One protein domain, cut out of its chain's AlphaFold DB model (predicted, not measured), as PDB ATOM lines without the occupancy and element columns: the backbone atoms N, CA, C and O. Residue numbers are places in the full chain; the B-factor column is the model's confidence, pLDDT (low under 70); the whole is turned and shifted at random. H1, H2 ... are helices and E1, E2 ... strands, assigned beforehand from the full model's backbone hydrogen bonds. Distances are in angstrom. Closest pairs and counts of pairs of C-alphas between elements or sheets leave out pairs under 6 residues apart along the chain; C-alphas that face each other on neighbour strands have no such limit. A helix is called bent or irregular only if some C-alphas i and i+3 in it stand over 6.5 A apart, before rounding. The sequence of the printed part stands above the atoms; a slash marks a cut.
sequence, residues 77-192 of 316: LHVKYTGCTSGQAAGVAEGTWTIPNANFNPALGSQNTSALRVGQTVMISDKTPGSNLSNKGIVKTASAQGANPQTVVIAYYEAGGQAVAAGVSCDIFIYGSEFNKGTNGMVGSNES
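What this domain is: This is residues 77 to 192 of the 316 residues of an uncharacterized protein of Acidimicrobiia bacterium (UniProt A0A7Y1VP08). The model is a small closed barrel of six antiparallel strands, with the short helix H1 set off from its wall on the loop between E2 and E3. After E6, a tail of residues 178 to 192 reaches away from the barrel to Gly 182 and folds back, ending near the first printed residue. The printed part has 116 residues, in the order E1 E2 H1 E3 E4 E5 E6; round the ring run E1 E2 E5 E4 E3 E6 and back to E1. The class is mostly strand, though under half of the residues are in named elements. The whole is compact, with a radius of gyration of the C-alphas of 13.8 A and spans of 39 by 34 by 22 A.

How they stand to each other: E1, residues 80 to 86, and E2, residues 94 to 99, are a hairpin at 121 degrees between directions, with N 98 and O 85 at 2.8 A. H1, residues 106 to 111, is not on the barrel, with 0 pairs of C-alphas within 10 A. It is irregular: C-alphas 107 and 110 are 9.3 A apart, 0 of 2 O i to N i+4 pairs are within hydrogen-bond range, and 2 of 3 O i to N i+3 pairs are. E3, residues 120 to 126, and E4, residues 134 to 141, are a hairpin at 140 degrees, with N 122 and O 137 at 2.8 A. E4 bends by 56 degrees at residue 138. E5, residues 150 to 156, is in a hairpin with E4 at 117 degrees, with N 140 and O 153 at 2.8 A. E3, E4 and E5 are a meander, each strand the antiparallel neighbour of the one before. On its other side E5 has E2, at 150 degrees, with N 97 and O 152 at 2.8 A. E6, residues 170 to 177, is antiparallel to E3 at 156 degrees, with N 123 and O 173 at 2.8 A; E3 to E6 are a Greek key, a meander whose first strand neighbours the fourth. E6 and E1 close the ring at 116 degrees, with N 84 and O 170 at 2.8 A. E1 is staggered, pairing with E6 over residues 80 to 84 and with E2 over 85 to 86.

Where its parts are: E1 begins at C-alpha 80, (116.963, 102.872, 205.395), and is 16.1 A long; E2 is 15.9 A. H1 is 9.8 A long. E3 is 19.5 A, E4 20.1 A and E5 19.3 A. E6 is 20.3 A and ends at C-alpha 177, (118.114, 117.413, 200.663).

The domain as a whole: The C-alphas farthest apart, of Pro 129 and Gly 182, are 42.5 A apart; those of Leu 77 and Ser 192 are 6.5 A apart. The printed part has no cut. E5 to E6 is a long link of 13 residues. The mean pLDDT of the printed part is 85.5; residues 106 to 112, 146 and 191 to 192 are under 70.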
ATOM      1  N   LEU A  77     112.794 107.430 212.667       70.94
ATOM      2  CA  LEU A  77     112.722 108.712 211.948       70.94
ATOM      3  C   LEU A  77     113.458 108.691 210.601       70.94
ATOM      4  O   LEU A  77     113.025 109.321 209.640       70.94
ATOM      5  N   HIS A  78     114.585 107.981 210.520       72.94
ATOM      6  CA  HIS A  78     115.321 107.813 209.272       72.94
ATOM      7  C   HIS A  78     115.085 106.415 208.708       72.94
ATOM      8  O   HIS A  78     115.447 105.401 209.317       72.94
ATOM      9  N   VAL A  79     114.513 106.373 207.509       78.12
ATOM     10  CA  VAL A  79     114.233 105.127 206.805       78.12
ATOM     11  C   VAL A  79     115.448 104.741 205.967       78.12
ATOM     12  O   VAL A  79     115.919 105.500 205.119       78.12
ATOM     13  N   LYS A  80     115.965 103.541 206.228       85.38
ATOM     14  CA  LYS A  80     116.963 102.872 205.395       85.38
ATOM     15  C   LYS A  80     116.253 101.769 204.624       85.38
ATOM     16  O   LYS A  80     115.647 100.897 205.244       85.38
ATOM     17  N   TYR A  81     116.386 101.780 203.306       89.06
ATOM     18  CA  TYR A  81     115.891 100.716 202.442       89.06
ATOM     19  C   TYR A  81     116.997  99.703 202.176       89.06
ATOM     20  O   TYR A  81     118.159 100.066 202.001       89.06
ATOM     21  N   THR A  82     116.648  98.422 202.158       90.88
ATOM     22  CA  THR A  82     117.594  97.322 201.969       90.88
ATOM     23  C   THR A  82     117.190  96.440 200.800       90.88
ATOM     24  O   THR A  82     116.004  96.275 200.511       90.88
ATOM     25  N   GLY A  83     118.186  95.875 200.113       89.44
ATOM     26  CA  GLY A  83     117.948  94.997 198.962       89.44
ATOM     27  C   GLY A  83     117.355  95.717 197.749       89.44
ATOM     28  O   GLY A  83     116.694  95.087 196.932       89.44
ATOM     29  N   CYS A  84     117.558  97.029 197.639       90.62
ATOM     30  CA  CYS A  84     117.129  97.801 196.478       90.62
ATOM     31  C   CYS A  84     117.961  97.403 195.260       90.62
ATOM     32  O   CYS A  84     119.170  97.216 195.383       90.62
ATOM     33  N   THR A  85     117.343  97.308 194.088       93.69
ATOM     34  CA  THR A  85     118.040  96.939 192.848       93.69
ATOM     35  C   THR A  85     117.802  97.975 191.762       93.69
ATOM     36  O   THR A  85     116.700  98.509 191.625       93.69
ATOM     37  N   SER A  86     118.841  98.271 190.982       92.88
ATOM     38  CA  SER A  86     118.727  99.109 189.789       92.88
ATOM     39  C   SER A  86     118.605  98.243 188.540       92.88
ATOM     40  O   SER A  86     119.336  97.262 188.387       92.88
ATOM     41  N   GLY A  87     117.708  98.622 187.628       88.75
ATOM     42  CA  GLY A  87     117.624  98.016 186.293       88.75
ATOM     43  C   GLY A  87     118.686  98.529 185.313       88.75
ATOM     44  O   GLY A  87     118.779  98.021 184.200       88.75
ATOM     45  N   GLN A  88     119.466  99.543 185.702       91.31
ATOM     46  CA  GLN A  88     120.429 100.214 184.828       91.31
ATOM     47  C   GLN A  88     121.820  99.585 184.914       91.31
ATOM     48  O   GLN A  88     122.213  99.046 185.951       91.31
ATOM     49  N   ALA A  89     122.574  99.674 183.817       89.56
ATOM     50  CA  ALA A  89     123.968  99.247 183.764       89.56
ATOM     51  C   ALA A  89     124.890 100.197 184.555       89.56
ATOM     52  O   ALA A  89     124.542 101.349 184.824       89.56
ATOM     53  N   ALA A  90     126.094  99.722 184.888       89.38
ATOM     54  CA  ALA A  90     127.140 100.584 185.433       89.38
ATOM     55  C   ALA A  90     127.523 101.671 184.409       89.38
ATOM     56  O   ALA A  90     127.486 101.425 183.201       89.38
ATOM     57  N   GLY A  91     127.884 102.868 184.874       89.81
ATOM     58  CA  GLY A  91     128.229 103.993 183.996       89.81
ATOM     59  C   GLY A  91     127.071 104.936 183.648       89.81
ATOM     60  O   GLY A  91     127.302 106.014 183.107       89.81
ATOM     61  N   VAL A  92     125.820 104.556 183.931       94.19
ATOM     62  CA  VAL A  92     124.638 105.362 183.578       94.19
ATOM     63  C   VAL A  92     124.431 106.482 184.604       94.19
ATOM     64  O   VAL A  92     124.470 106.237 185.806       94.19
ATOM     65  N   ALA A  93     124.188 107.710 184.136       92.88
ATOM     66  CA  ALA A  93     124.059 108.906 184.982       92.88
ATOM     67  C   ALA A  93     122.797 108.936 185.873       92.88
ATOM     68  O   ALA A  93     122.759 109.658 186.869       92.88
ATOM     69  N   GLU A  94     121.776 108.142 185.539       94.06
ATOM     70  CA  GLU A  94     120.532 108.011 186.304       94.06
ATOM     71  C   GLU A  94     120.185 106.530 186.502       94.06
ATOM     72  O   GLU A  94     120.318 105.723 185.584       94.06
ATOM     73  N   GLY A  95     119.731 106.173 187.703       92.31
ATOM     74  CA  GLY A  95     119.308 104.820 188.060       92.31
ATOM     75  C   GLY A  95     117.833 104.771 188.436       92.31
ATOM     76  O   GLY A  95     117.397 105.545 189.290       92.31
ATOM     77  N   THR A  96     117.076 103.838 187.854       93.62
ATOM     78  CA  THR A  96     115.728 103.493 188.331       93.62
ATOM     79  C   THR A  96     115.845 102.359 189.338       93.62
ATOM     80  O   THR A  96     116.138 101.220 188.967       93.62
ATOM     81  N   TRP A  97     115.614 102.683 190.604       93.00
ATOM     82  CA  TRP A  97     115.743 101.770 191.728       93.00
ATOM     83  C   TRP A  97     114.394 101.212 192.134       93.00
ATOM     84  O   TRP A  97     113.441 101.958 192.350       93.00
ATOM     85  N   THR A  98     114.339  99.895 192.274       92.44
ATOM     86  CA  THR A  98     113.183  99.166 192.787       92.44
ATOM     87  C   THR A  98     113.403  98.852 194.259       92.44
ATOM     88  O   THR A  98     114.429  98.274 194.620       92.44
ATOM     89  N   ILE A  99     112.443  99.224 195.105       90.19
ATOM     90  CA  ILE A  99     112.475  98.950 196.544       90.19
ATOM     91  C   ILE A  99     111.628  97.701 196.821       90.19
ATOM     92  O   ILE A  99     110.441  97.696 196.495       90.19
ATOM     93  N   PRO A 100     112.193  96.647 197.438       87.62
ATOM     94  CA  PRO A 100     111.433  95.451 197.783       87.62
ATOM     95  C   PRO A 100     110.314  95.731 198.788       87.62
ATOM     96  O   PRO A 100     110.528  96.453 199.767       87.62
ATOM     97  N   ASN A 101     109.178  95.046 198.617       79.44
ATOM     98  CA  ASN A 101     107.999  95.170 199.484       79.44
ATOM     99  C   ASN A 101     108.290  94.865 200.967       79.44
ATOM    100  O   ASN A 101     107.608  95.381 201.841       79.44
ATOM    101  N   ALA A 102     109.336  94.086 201.262       80.06
ATOM    102  CA  ALA A 102     109.759  93.763 202.626       80.06
ATOM    103  C   ALA A 102     110.232  94.977 203.456       80.06
ATOM    104  O   ALA A 102     110.375  94.860 204.669       80.06
ATOM    105  N   ASN A 103     110.503  96.126 202.828       81.00
ATOM    106  CA  ASN A 103     110.903  97.349 203.536       81.00
ATOM    107  C   ASN A 103     109.710  98.206 203.994       81.00
ATOM    108  O   ASN A 103     109.912  99.280 204.557       81.00
ATOM    109  N   PHE A 104     108.490  97.760 203.718       78.50
ATOM    110  CA  PHE A 104     107.258  98.491 203.955       78.50
ATOM    111  C   PHE A 104     106.405  97.745 204.983       78.50
ATOM    112  O   PHE A 104     106.369  96.515 204.984       78.50
ATOM    113  N   ASN A 105     105.711  98.479 205.854       72.69
ATOM    114  CA  ASN A 105     104.756  97.903 206.798       72.69
ATOM    115  C   ASN A 105     103.639  97.129 206.054       72.69
ATOM    116  O   ASN A 105     102.840  97.734 205.326       72.69
ATOM    117  N   PRO A 106     103.545  95.796 206.219       67.81
ATOM    118  CA  PRO A 106     102.575  94.986 205.489       67.81
ATOM    119  C   PRO A 106     101.124  95.342 205.843       67.81
ATOM    120  O   PRO A 106     100.238  95.142 205.013       67.81
ATOM    121  N   ALA A 107     100.878  95.921 207.026       67.06
ATOM    122  CA  ALA A 107      99.542  96.306 207.475       67.06
ATOM    123  C   ALA A 107      98.948  97.481 206.675       67.06
ATOM    124  O   ALA A 107      97.730  97.595 206.566       67.06
ATOM    125  N   LEU A 108      99.789  98.333 206.073       65.19
ATOM    126  CA  LEU A 108      99.345  99.487 205.280       65.19
ATOM    127  C   LEU A 108      98.989  99.127 203.823       65.19
ATOM    128  O   LEU A 108      98.406  99.944 203.107       65.19
ATOM    129  N   GLY A 109      99.313  97.913 203.358       65.75
ATOM    130  CA  GLY A 109      98.960  97.430 202.019       65.75
ATOM    131  C   GLY A 109      99.346  98.396 200.887       65.75
ATOM    132  O   GLY A 109     100.483  98.856 200.800       65.75
ATOM    133  N   SER A 110      98.387  98.723 200.012       59.59
ATOM    134  CA  SER A 110      98.589  99.609 198.848       59.59
ATOM    135  C   SER A 110      98.827 101.084 199.204       59.59
ATOM    136  O   SER A 110      99.069 101.885 198.308       59.59
ATOM    137  N   GLN A 111      98.744 101.475 200.476       61.47
ATOM    138  CA  GLN A 111      99.056 102.844 200.905       61.47
ATOM    139  C   GLN A 111     100.560 103.045 201.122       61.47
ATOM    140  O   GLN A 111     101.005 104.177 201.313       61.47
ATOM    141  N   ASN A 112     101.348 101.964 201.100       69.06
ATOM    142  CA  ASN A 112     102.757 102.054 201.425       69.06
ATOM    143  C   ASN A 112     103.553 102.701 200.290       69.06
ATOM    144  O   ASN A 112     103.545 102.235 199.149       69.06
ATOM    145  N   THR A 113     104.211 103.809 200.612       77.62
ATOM    146  CA  THR A 113     104.990 104.610 199.668       77.62
ATOM    147  C   THR A 113     106.397 104.785 200.180       77.62
ATOM    148  O   THR A 113     106.633 104.828 201.388       77.62
ATOM    149  N   SER A 114     107.357 104.877 199.263       82.19
ATOM    150  CA  SER A 114     108.709 105.242 199.661       82.19
ATOM    151  C   SER A 114     108.719 106.623 200.312       82.19
ATOM    152  O   SER A 114     108.202 107.592 199.764       82.19
ATOM    153  N   ALA A 115     109.395 106.714 201.453       83.50
ATOM    154  CA  ALA A 115     109.714 107.944 202.159       83.50
ATOM    155  C   ALA A 115     110.726 108.817 201.381       83.50
ATOM    156  O   ALA A 115     111.060 109.916 201.827       83.50
ATOM    157  N   LEU A 116     111.243 108.329 200.242       87.62
ATOM    158  CA  LEU A 116     112.123 109.061 199.331       87.62
ATOM    159  C   LEU A 116     111.331 110.096 198.520       87.62
ATOM    160  O   LEU A 116     110.572 109.754 197.613       87.62
ATOM    161  N   ARG A 117     111.566 111.375 198.809       89.31
ATOM    162  CA  ARG A 117     110.965 112.531 198.130       89.31
ATOM    163  C   ARG A 117     111.926 113.160 197.128       89.31
ATOM    164  O   ARG A 117     113.142 113.093 197.283       89.31
ATOM    165  N   VAL A 118     111.367 113.827 196.120       90.88
ATOM    166  CA  VAL A 118     112.146 114.577 195.121       90.88
ATOM    167  C   VAL A 118     112.997 115.649 195.806       90.88
ATOM    168  O   VAL A 118     112.508 116.381 196.666       90.88
ATOM    169  N   GLY A 119     114.271 115.736 195.419       90.19
ATOM    170  CA  GLY A 119     115.244 116.663 196.000       90.19
ATOM    171  C   GLY A 119     115.951 116.145 197.257       90.19
ATOM    172  O   GLY A 119     116.841 116.816 197.773       90.19
ATOM    173  N   GLN A 120     115.610 114.951 197.758       91.75
ATOM    174  CA  GLN A 120     116.376 114.327 198.839       91.75
ATOM    175  C   GLN A 120     117.688 113.742 198.326       91.75
ATOM    176  O   GLN A 120     117.739 113.139 197.253       91.75
ATOM    177  N   THR A 121     118.743 113.889 199.120       92.06
ATOM    178  CA  THR A 121     120.050 113.309 198.835       92.06
ATOM    179  C   THR A 121     120.183 111.950 199.507       92.06
ATOM    180  O   THR A 121     119.795 111.745 200.663       92.06
ATOM    181  N   VAL A 122     120.727 110.996 198.759       92.75
ATOM    182  CA  VAL A 122     120.798 109.589 199.147       92.75
ATOM    183  C   VAL A 122     122.203 109.040 198.982       92.75
ATOM    184  O   VAL A 122     122.926 109.389 198.047       92.75
ATOM    185  N   MET A 123     122.588 108.172 199.909       91.94
ATOM    186  CA  MET A 123     123.758 107.317 199.791       91.94
ATOM    187  C   MET A 123     123.283 105.915 199.435       91.94
ATOM    188  O   MET A 123     122.367 105.382 200.064       91.94
ATOM    189  N   ILE A 124     123.937 105.326 198.445       92.69
ATOM    190  CA  ILE A 124     123.702 103.965 197.990       92.69
ATOM    191  C   ILE A 124     124.980 103.186 198.252       92.69
ATOM    192  O   ILE A 124     126.060 103.610 197.844       92.69
ATOM    193  N   SER A 125     124.858 102.054 198.933       91.81
ATOM    194  CA  SER A 125     125.976 101.160 199.230       91.81
ATOM    195  C   SER A 125     125.653  99.745 198.775       91.81
ATOM    196  O   SER A 125     124.586  99.224 199.115       91.81
ATOM    197  N   ASP A 126     126.575  99.118 198.053       90.88
ATOM    198  CA  ASP A 126     126.475  97.709 197.679       90.88
ATOM    199  C   ASP A 126     126.435  96.813 198.931       90.88
ATOM    200  O   ASP A 126     127.150  97.034 199.909       90.88
ATOM    201  N   LYS A 127     125.567  95.799 198.911       83.69
ATOM    202  CA  LYS A 127     125.411  94.823 199.997       83.69
ATOM    203  C   LYS A 127     126.337  93.609 199.834       83.69
ATOM    204  O   LYS A 127     126.379  92.742 200.710       83.69
ATOM    205  N   THR A 128     127.056  93.514 198.720       85.81
ATOM    206  CA  THR A 128     127.983  92.417 198.437       85.81
ATOM    207  C   THR A 128     129.136  92.423 199.453       85.81
ATOM    208  O   THR A 128     129.810  93.445 199.604       85.81
ATOM    209  N   PRO A 129     129.399  91.310 200.170       79.62
ATOM    210  CA  PRO A 129     130.469  91.259 201.164       79.62
ATOM    211  C   PRO A 129     131.830  91.651 200.575       79.62
ATOM    212  O   PRO A 129     132.276  91.063 199.595       79.62
ATOM    213  N   GLY A 130     132.500  92.628 201.194       77.12
ATOM    214  CA  GLY A 130     133.810  93.119 200.748       77.12
ATOM    215  C   GLY A 130     133.769  94.107 199.577       77.12
ATOM    216  O   GLY A 130     134.827  94.534 199.122       77.12
ATOM    217  N   SER A 131     132.581  94.488 199.098       84.19
ATOM    218  CA  SER A 131     132.426  95.556 198.110       84.19
ATOM    219  C   SER A 131     132.543  96.930 198.769       84.19
ATOM    220  O   SER A 131     131.965  97.177 199.825       84.19
ATOM    221  N   ASN A 132     133.273  97.834 198.113       84.25
ATOM    222  CA  ASN A 132     133.384  99.248 198.491       84.25
ATOM    223  C   ASN A 132     132.606 100.157 197.523       84.25
ATOM    224  O   ASN A 132     132.778 101.377 197.538       84.25
ATOM    225  N   LEU A 133     131.789  99.567 196.643       89.19
ATOM    226  CA  LEU A 133     131.021 100.319 195.661       89.19
ATOM    227  C   LEU A 133     129.913 101.098 196.369       89.19
ATOM    228  O   LEU A 133     129.053 100.540 197.054       89.19
ATOM    229  N   SER A 134     129.953 102.413 196.190       90.81
ATOM    230  CA  SER A 134     128.941 103.327 196.689       90.81
ATOM    231  C   SER A 134     128.743 104.470 195.707       90.81
ATOM    232  O   SER A 134     129.648 104.816 194.950       90.81
ATOM    233  N   ASN A 135     127.549 105.047 195.731       93.62
ATOM    234  CA  ASN A 135     127.220 106.263 195.007       93.62
ATOM    235  C   ASN A 135     126.491 107.220 195.937       93.62
ATOM    236  O   ASN A 135     125.720 106.801 196.808       93.62
ATOM    237  N   LYS A 136     126.668 108.513 195.697       92.88
ATOM    238  CA  LYS A 136     125.756 109.537 196.191       92.88
ATOM    239  C   LYS A 136     124.895 110.021 195.039       92.88
ATOM    240  O   LYS A 136     125.354 110.185 193.914       92.88
ATOM    241  N   GLY A 137     123.639 110.311 195.332       93.38
ATOM    242  CA  GLY A 137     122.745 110.885 194.342       93.38
ATOM    243  C   GLY A 137     121.666 111.746 194.959       93.38
ATOM    244  O   GLY A 137     121.555 111.861 196.182       93.38
ATOM    245  N   ILE A 138     120.860 112.326 194.084       93.75
ATOM    246  CA  ILE A 138     119.662 113.078 194.425       93.75
ATOM    247  C   ILE A 138     118.445 112.406 193.793       93.75
ATOM    248  O   ILE A 138     118.481 111.949 192.648       93.75
ATOM    249  N   VAL A 139     117.353 112.311 194.549       93.62
ATOM    250  CA  VAL A 139     116.094 111.744 194.062       93.62
ATOM    251  C   VAL A 139     115.476 112.709 193.054       93.62
ATOM    252  O   VAL A 139     115.067 113.819 193.401       93.62
ATOM    253  N   LYS A 140     115.390 112.270 191.800       92.81
ATOM    254  CA  LYS A 140     114.796 113.018 190.687       92.81
ATOM    255  C   LYS A 140     113.293 112.781 190.590       92.81
ATOM    256  O   LYS A 140     112.539 113.723 190.368       92.81
ATOM    257  N   THR A 141     112.853 111.539 190.786       91.06
ATOM    258  CA  THR A 141     111.428 111.189 190.841       91.06
ATOM    259  C   THR A 141     111.152 110.279 192.031       91.06
ATOM    260  O   THR A 141     111.799 109.240 192.186       91.06
ATOM    261  N   ALA A 142     110.182 110.668 192.855       87.69
ATOM    262  CA  ALA A 142     109.676 109.851 193.952       87.69
ATOM    263  C   ALA A 142     108.742 108.744 193.436       87.69
ATOM    264  O   ALA A 142     108.263 108.796 192.301       87.69
ATOM    265  N   SER A 143     108.469 107.756 194.286       86.81
ATOM    266  CA  SER A 143     107.525 106.682 193.984       86.81
ATOM    267  C   SER A 143     106.089 107.196 193.944       86.81
ATOM    268  O   SER A 143     105.686 107.992 194.793       86.81
ATOM    269  N   ALA A 144     105.292 106.695 193.001       81.56
ATOM    270  CA  ALA A 144     103.861 106.971 192.977       81.56
ATOM    271  C   ALA A 144     103.134 106.267 194.135       81.56
ATOM    272  O   ALA A 144     103.511 105.165 194.557       81.56
ATOM    273  N   GLN A 145     102.059 106.895 194.622       74.19
ATOM    274  CA  GLN A 145     101.237 106.329 195.686       74.19
ATOM    275  C   GLN A 145     100.659 104.972 195.274       74.19
ATOM    276  O   GLN A 145     100.021 104.865 194.231       74.19
ATOM    277  N   GLY A 146     100.932 103.934 196.067       69.12
ATOM    278  CA  GLY A 146     100.449 102.573 195.821       69.12
ATOM    279  C   GLY A 146     101.017 101.850 194.600       69.12
ATOM    280  O   GLY A 146     100.464 100.834 194.187       69.12
ATOM    281  N   ALA A 147     102.125 102.326 194.025       74.38
ATOM    282  CA  ALA A 147     102.825 101.594 192.973       74.38
ATOM    283  C   ALA A 147     103.294 100.205 193.452       74.38
ATOM    284  O   ALA A 147     103.845 100.053 194.542       74.38
ATOM    285  N   ASN A 148     103.124  99.184 192.614       73.50
ATOM    286  CA  ASN A 148     103.670  97.852 192.853       73.50
ATOM    287  C   ASN A 148     104.350  97.359 191.564       73.50
ATOM    288  O   ASN A 148     103.642  96.983 190.626       73.50
ATOM    289  N   PRO A 149     105.691  97.386 191.471       77.88
ATOM    290  CA  PRO A 149     106.655  97.692 192.532       77.88
ATOM    291  C   PRO A 149     106.869  99.200 192.786       77.88
ATOM    292  O   PRO A 149     106.662 100.036 191.905       77.88
ATOM    293  N   GLN A 150     107.342  99.542 193.988       86.38
ATOM    294  CA  GLN A 150     107.761 100.902 194.345       86.38
ATOM    295  C   GLN A 150     109.093 101.235 193.656       86.38
ATOM    296  O   GLN A 150     110.111 100.590 193.921       86.38
ATOM    297  N   THR A 151     109.093 102.239 192.775       90.19
ATOM    298  CA  THR A 151     110.285 102.663 192.025       90.19
ATOM    299  C   THR A 151     110.617 104.134 192.250       90.19
ATOM    300  O   THR A 151     109.725 104.969 192.387       90.19
ATOM    301  N   VAL A 152     111.910 104.452 192.295       91.38
ATOM    302  CA  VAL A 152     112.434 105.822 192.402       91.38
ATOM    303  C   VAL A 152     113.542 106.034 191.378       91.38
ATOM    304  O   VAL A 152     114.289 105.105 191.076       91.38
ATOM    305  N   VAL A 153     113.674 107.251 190.846       94.12
ATOM    306  CA  VAL A 153     114.789 107.604 189.951       94.12
ATOM    307  C   VAL A 153     115.763 108.485 190.707       94.12
ATOM    308  O   VAL A 153     115.375 109.509 191.274       94.12
ATOM    309  N   ILE A 154     117.030 108.084 190.700       93.88
ATOM    310  CA  ILE A 154     118.125 108.776 191.378       93.88
ATOM    311  C   ILE A 154     119.123 109.234 190.316       93.88
ATOM    312  O   ILE A 154     119.582 108.426 189.509       93.88
ATOM    313  N   ALA A 155     119.449 110.524 190.322       94.69
ATOM    314  CA  ALA A 155     120.535 111.087 189.530       94.69
ATOM    315  C   ALA A 155     121.821 111.066 190.365       94.69
ATOM    316  O   ALA A 155     121.813 111.511 191.515       94.69
ATOM    317  N   TYR A 156     122.903 110.520 189.815       95.50
ATOM    318  CA  TYR A 156     124.166 110.367 190.541       95.50
ATOM    319  C   TYR A 156     124.984 111.659 190.519       95.50
ATOM    320  O   TYR A 156     124.981 112.390 189.528       95.50
ATOM    321  N   TYR A 157     125.705 111.933 191.609       93.25
ATOM    322  CA  TYR A 157     126.660 113.047 191.661       93.25
ATOM    323  C   TYR A 157     127.969 112.708 190.947       93.25
ATOM    324  O   TYR A 157     128.652 113.595 190.433       93.25
ATOM    325  N   GLU A 158     128.353 111.432 190.930       91.25
ATOM    326  CA  GLU A 158     129.569 111.001 190.260       91.25
ATOM    327  C   GLU A 158     129.373 111.023 188.738       91.25
ATOM    328  O   GLU A 158     128.461 110.398 188.205       91.25
ATOM    329  N   ALA A 159     130.281 111.684 188.010       88.38
ATOM    330  CA  ALA A 159     130.242 111.731 186.543       88.38
ATOM    331  C   ALA A 159     130.353 110.339 185.890       88.38
ATOM    332  O   ALA A 159     129.908 110.143 184.763       88.38
ATOM    333  N   GLY A 160     130.929 109.369 186.611       87.56
ATOM    334  CA  GLY A 160     130.966 107.961 186.216       87.56
ATOM    335  C   GLY A 160     129.628 107.230 186.367       87.56
ATOM    336  O   GLY A 160     129.576 106.045 186.064       87.56
ATOM    337  N   GLY A 161     128.567 107.895 186.833       90.75
ATOM    338  CA  GLY A 161     127.240 107.315 186.986       90.75
ATOM    339  C   GLY A 161     127.185 106.184 188.013       90.75
ATOM    340  O   GLY A 161     127.941 106.148 188.986       90.75
ATOM    341  N   GLN A 162     126.270 105.243 187.793       91.56
ATOM    342  CA  GLN A 162     126.082 104.082 188.657       91.56
ATOM    343  C   GLN A 162     127.371 103.254 188.766       91.56
ATOM    344  O   GLN A 162     127.874 102.744 187.766       91.56
ATOM    345  N   ALA A 163     127.874 103.075 189.987       89.12
ATOM    346  CA  ALA A 163     129.077 102.296 190.270       89.12
ATOM    347  C   ALA A 163     128.804 100.783 190.294       89.12
ATOM    348  O   ALA A 163     129.699  99.987 190.020       89.12
ATOM    349  N   VAL A 164     127.575 100.378 190.622       89.31
ATOM    350  CA  VAL A 164     127.162  98.968 190.704       89.31
ATOM    351  C   VAL A 164     126.594  98.450 189.381       89.31
ATOM    352  O   VAL A 164     126.008  99.199 188.597       89.31
ATOM    353  N   ALA A 165     126.725  97.147 189.133       89.31
ATOM    354  CA  ALA A 165     126.083  96.495 187.994       89.31
ATOM    355  C   ALA A 165     124.552  96.405 188.173       89.31
ATOM    356  O   ALA A 165     124.028  96.510 189.285       89.31
ATOM    357  N   ALA A 166     123.834  96.182 187.070       90.69
ATOM    358  CA  ALA A 166     122.387  95.980 187.096       90.69
ATOM    359  C   ALA A 166     122.005  94.782 187.984       90.69
ATOM    360  O   ALA A 166     122.683  93.753 187.984       90.69
ATOM    361  N   GLY A 167     120.909  94.910 188.733       88.19
ATOM    362  CA  GLY A 167     120.366  93.845 189.582       88.19
ATOM    363  C   GLY A 167     121.125  93.586 190.889       88.19
ATOM    364  O   GLY A 167     120.689  92.747 191.678       88.19
ATOM    365  N   VAL A 168     122.221  94.303 191.163       90.88
ATOM    366  CA  VAL A 168     122.954  94.171 192.430       90.88
ATOM    367  C   VAL A 168     122.132  94.762 193.575       90.88
ATOM    368  O   VAL A 168     121.611  95.875 193.485       90.88
ATOM    369  N   SER A 169     122.010  94.001 194.663       91.69
ATOM    370  CA  SER A 169     121.296  94.426 195.867       91.69
ATOM    371  C   SER A 169     122.098  95.468 196.638       91.69
ATOM    372  O   SER A 169     123.195  95.185 197.113       91.69
ATOM    373  N   CYS A 170     121.513  96.644 196.822       90.81
ATOM    374  CA  CYS A 170     122.109  97.758 197.545       90.81
ATOM    375  C   CYS A 170     121.214  98.209 198.701       90.81
ATOM    376  O   CYS A 170     120.001  97.982 198.723       90.81
ATOM    377  N   ASP A 171     121.827  98.873 199.668       91.75
ATOM    378  CA  ASP A 171     121.125  99.592 200.717       91.75
ATOM    379  C   ASP A 171     121.108 101.096 200.373       91.75
ATOM    380  O   ASP A 171     122.115 101.637 199.916       91.75
ATOM    381  N   ILE A 172     119.971 101.764 200.593       90.38
ATOM    382  CA  ILE A 172     119.762 103.191 200.300       90.38
ATOM    383  C   ILE A 172     119.378 103.921 201.586       90.38
ATOM    384  O   ILE A 172     118.475 103.491 202.309       90.38
ATOM    385  N   PHE A 173     120.044 105.038 201.865       89.69
ATOM    386  CA  PHE A 173     119.797 105.875 203.038       89.69
ATOM    387  C   PHE A 173     119.739 107.359 202.663       89.69
ATOM    388  O   PHE A 173     120.556 107.828 201.871       89.69
ATOM    389  N   ILE A 174     118.796 108.099 203.253       89.31
ATOM    390  CA  ILE A 174     118.657 109.553 203.085       89.31
ATOM    391  C   ILE A 174     119.576 110.266 204.074       89.31
ATOM    392  O   ILE A 174     119.466 110.030 205.274       89.31
ATOM    393  N   TYR A 175     120.417 111.184 203.598       89.75
ATOM    394  CA  TYR A 175     121.281 111.990 204.474       89.75
ATOM    395  C   TYR A 175     120.990 113.494 204.428       89.75
ATOM    396  O   TYR A 175     121.562 114.248 205.211       89.75
ATOM    397  N   GLY A 176     120.118 113.950 203.529       88.50
ATOM    398  CA  GLY A 176     119.776 115.363 203.418       88.50
ATOM    399  C   GLY A 176     118.837 115.664 202.257       88.50
ATOM    400  O   GLY A 176     118.128 114.790 201.753       88.50
ATOM    401  N   SER A 177     118.831 116.926 201.840       90.12
ATOM    402  CA  SER A 177     118.114 117.413 200.663       90.12
ATOM    403  C   SER A 177     118.844 118.607 200.067       90.12
ATOM    404  O   SER A 177     119.395 119.416 200.814       90.12
ATOM    405  N   GLU A 178     118.803 118.747 198.749       89.81
ATOM    406  CA  GLU A 178     119.439 119.842 198.023       89.81
ATOM    407  C   GLU A 178     118.470 120.411 196.987       89.81
ATOM    408  O   GLU A 178     117.745 119.680 196.314       89.81
ATOM    409  N   PHE A 179     118.449 121.738 196.871       89.81
ATOM    410  CA  PHE A 179     117.580 122.455 195.949       89.81
ATOM    411  C   PHE A 179     118.333 123.626 195.324       89.81
ATOM    412  O   PHE A 179     119.155 124.278 195.973       89.81
ATOM    413  N   ASN A 180     118.016 123.928 194.066       88.62
ATOM    414  CA  ASN A 180     118.564 125.100 193.395       88.62
ATOM    415  C   ASN A 180     118.061 126.391 194.058       88.62
ATOM    416  O   ASN A 180     116.962 126.464 194.610       88.62
ATOM    417  N   LYS A 181     118.854 127.460 193.968       85.00
ATOM    418  CA  LYS A 181     118.456 128.762 194.511       85.00
ATOM    419  C   LYS A 181     117.164 129.253 193.843       85.00
ATOM    420  O   LYS A 181     117.087 129.323 192.621       85.00
ATOM    421  N   GLY A 182     116.187 129.655 194.656       82.75
ATOM    422  CA  GLY A 182     114.921 130.227 194.183       82.75
ATOM    423  C   GLY A 182     113.856 129.206 193.776       82.75
ATOM    424  O   GLY A 182     112.825 129.615 193.250       82.75
ATOM    425  N   THR A 183     114.066 127.906 194.013       84.31
ATOM    426  CA  THR A 183     113.005 126.905 193.841       84.31
ATOM    427  C   THR A 183     112.085 126.854 195.056       84.31
ATOM    428  O   THR A 183     112.485 127.189 196.173       84.31
ATOM    429  N   ASN A 184     110.853 126.387 194.849       80.75
ATOM    430  CA  ASN A 184     109.943 126.080 195.949       80.75
ATOM    431  C   ASN A 184     110.561 125.031 196.891       80.75
ATOM    432  O   ASN A 184     111.396 124.225 196.478       80.75
ATOM    433  N   GLY A 185     110.147 125.068 198.161       79.75
ATOM    434  CA  GLY A 185     110.601 124.125 199.180       79.75
ATOM    435  C   GLY A 185     110.162 122.683 198.911       79.75
ATOM    436  O   GLY A 185     109.451 122.388 197.949       79.75
ATOM    437  N   MET A 186     110.586 121.783 199.793       83.69
ATOM    438  CA  MET A 186     110.292 120.357 199.686       83.69
ATOM    439  C   MET A 186     108.780 120.091 199.626       83.69
ATOM    440  O   MET A 186     108.010 120.620 200.428       83.69
ATOM    441  N   VAL A 187     108.368 119.262 198.666       82.88
ATOM    442  CA  VAL A 187     106.966 118.880 198.464       82.88
ATOM    443  C   VAL A 187     106.638 117.648 199.306       82.88
ATOM    444  O   VAL A 187     107.365 116.656 199.267       82.88
ATOM    445  N   GLY A 188     105.515 117.699 200.026       76.25
ATOM    446  CA  GLY A 188     105.018 116.602 200.860       76.25
ATOM    447  C   GLY A 188     105.680 116.514 202.240       76.25
ATOM    448  O   GLY A 188     106.716 117.127 202.498       76.25
ATOM    449  N   SER A 189     105.076 115.723 203.124       72.75
ATOM    450  CA  SER A 189     105.574 115.404 204.468       72.75
ATOM    451  C   SER A 189     105.909 113.916 204.549       72.75
ATOM    452  O   SER A 189     105.265 113.111 203.878       72.75
ATOM    453  N   ASN A 190     106.908 113.566 205.358       73.31
ATOM    454  CA  ASN A 190     107.114 112.182 205.763       73.31
ATOM    455  C   ASN A 190     106.510 112.040 207.152       73.31
ATOM    456  O   ASN A 190     107.037 112.611 208.104       73.31
ATOM    457  N   GLU A 191     105.432 111.277 207.248       68.44
ATOM    458  CA  GLU A 191     104.872 110.890 208.534       68.44
ATOM    459  C   GLU A 191     105.641 109.681 209.077       68.44
ATOM    460  O   GLU A 191     106.137 108.846 208.311       68.44
ATOM    461  N   SER A 192     105.779 109.607 210.401       65.81
ATOM    462  CA  SER A 192     106.306 108.407 211.053       65.81
ATOM    463  C   SER A 192     105.289 107.284 210.881       65.81
ATOM    464  O   SER A 192     104.107 107.482 211.150       65.81
TER     465      SER A 192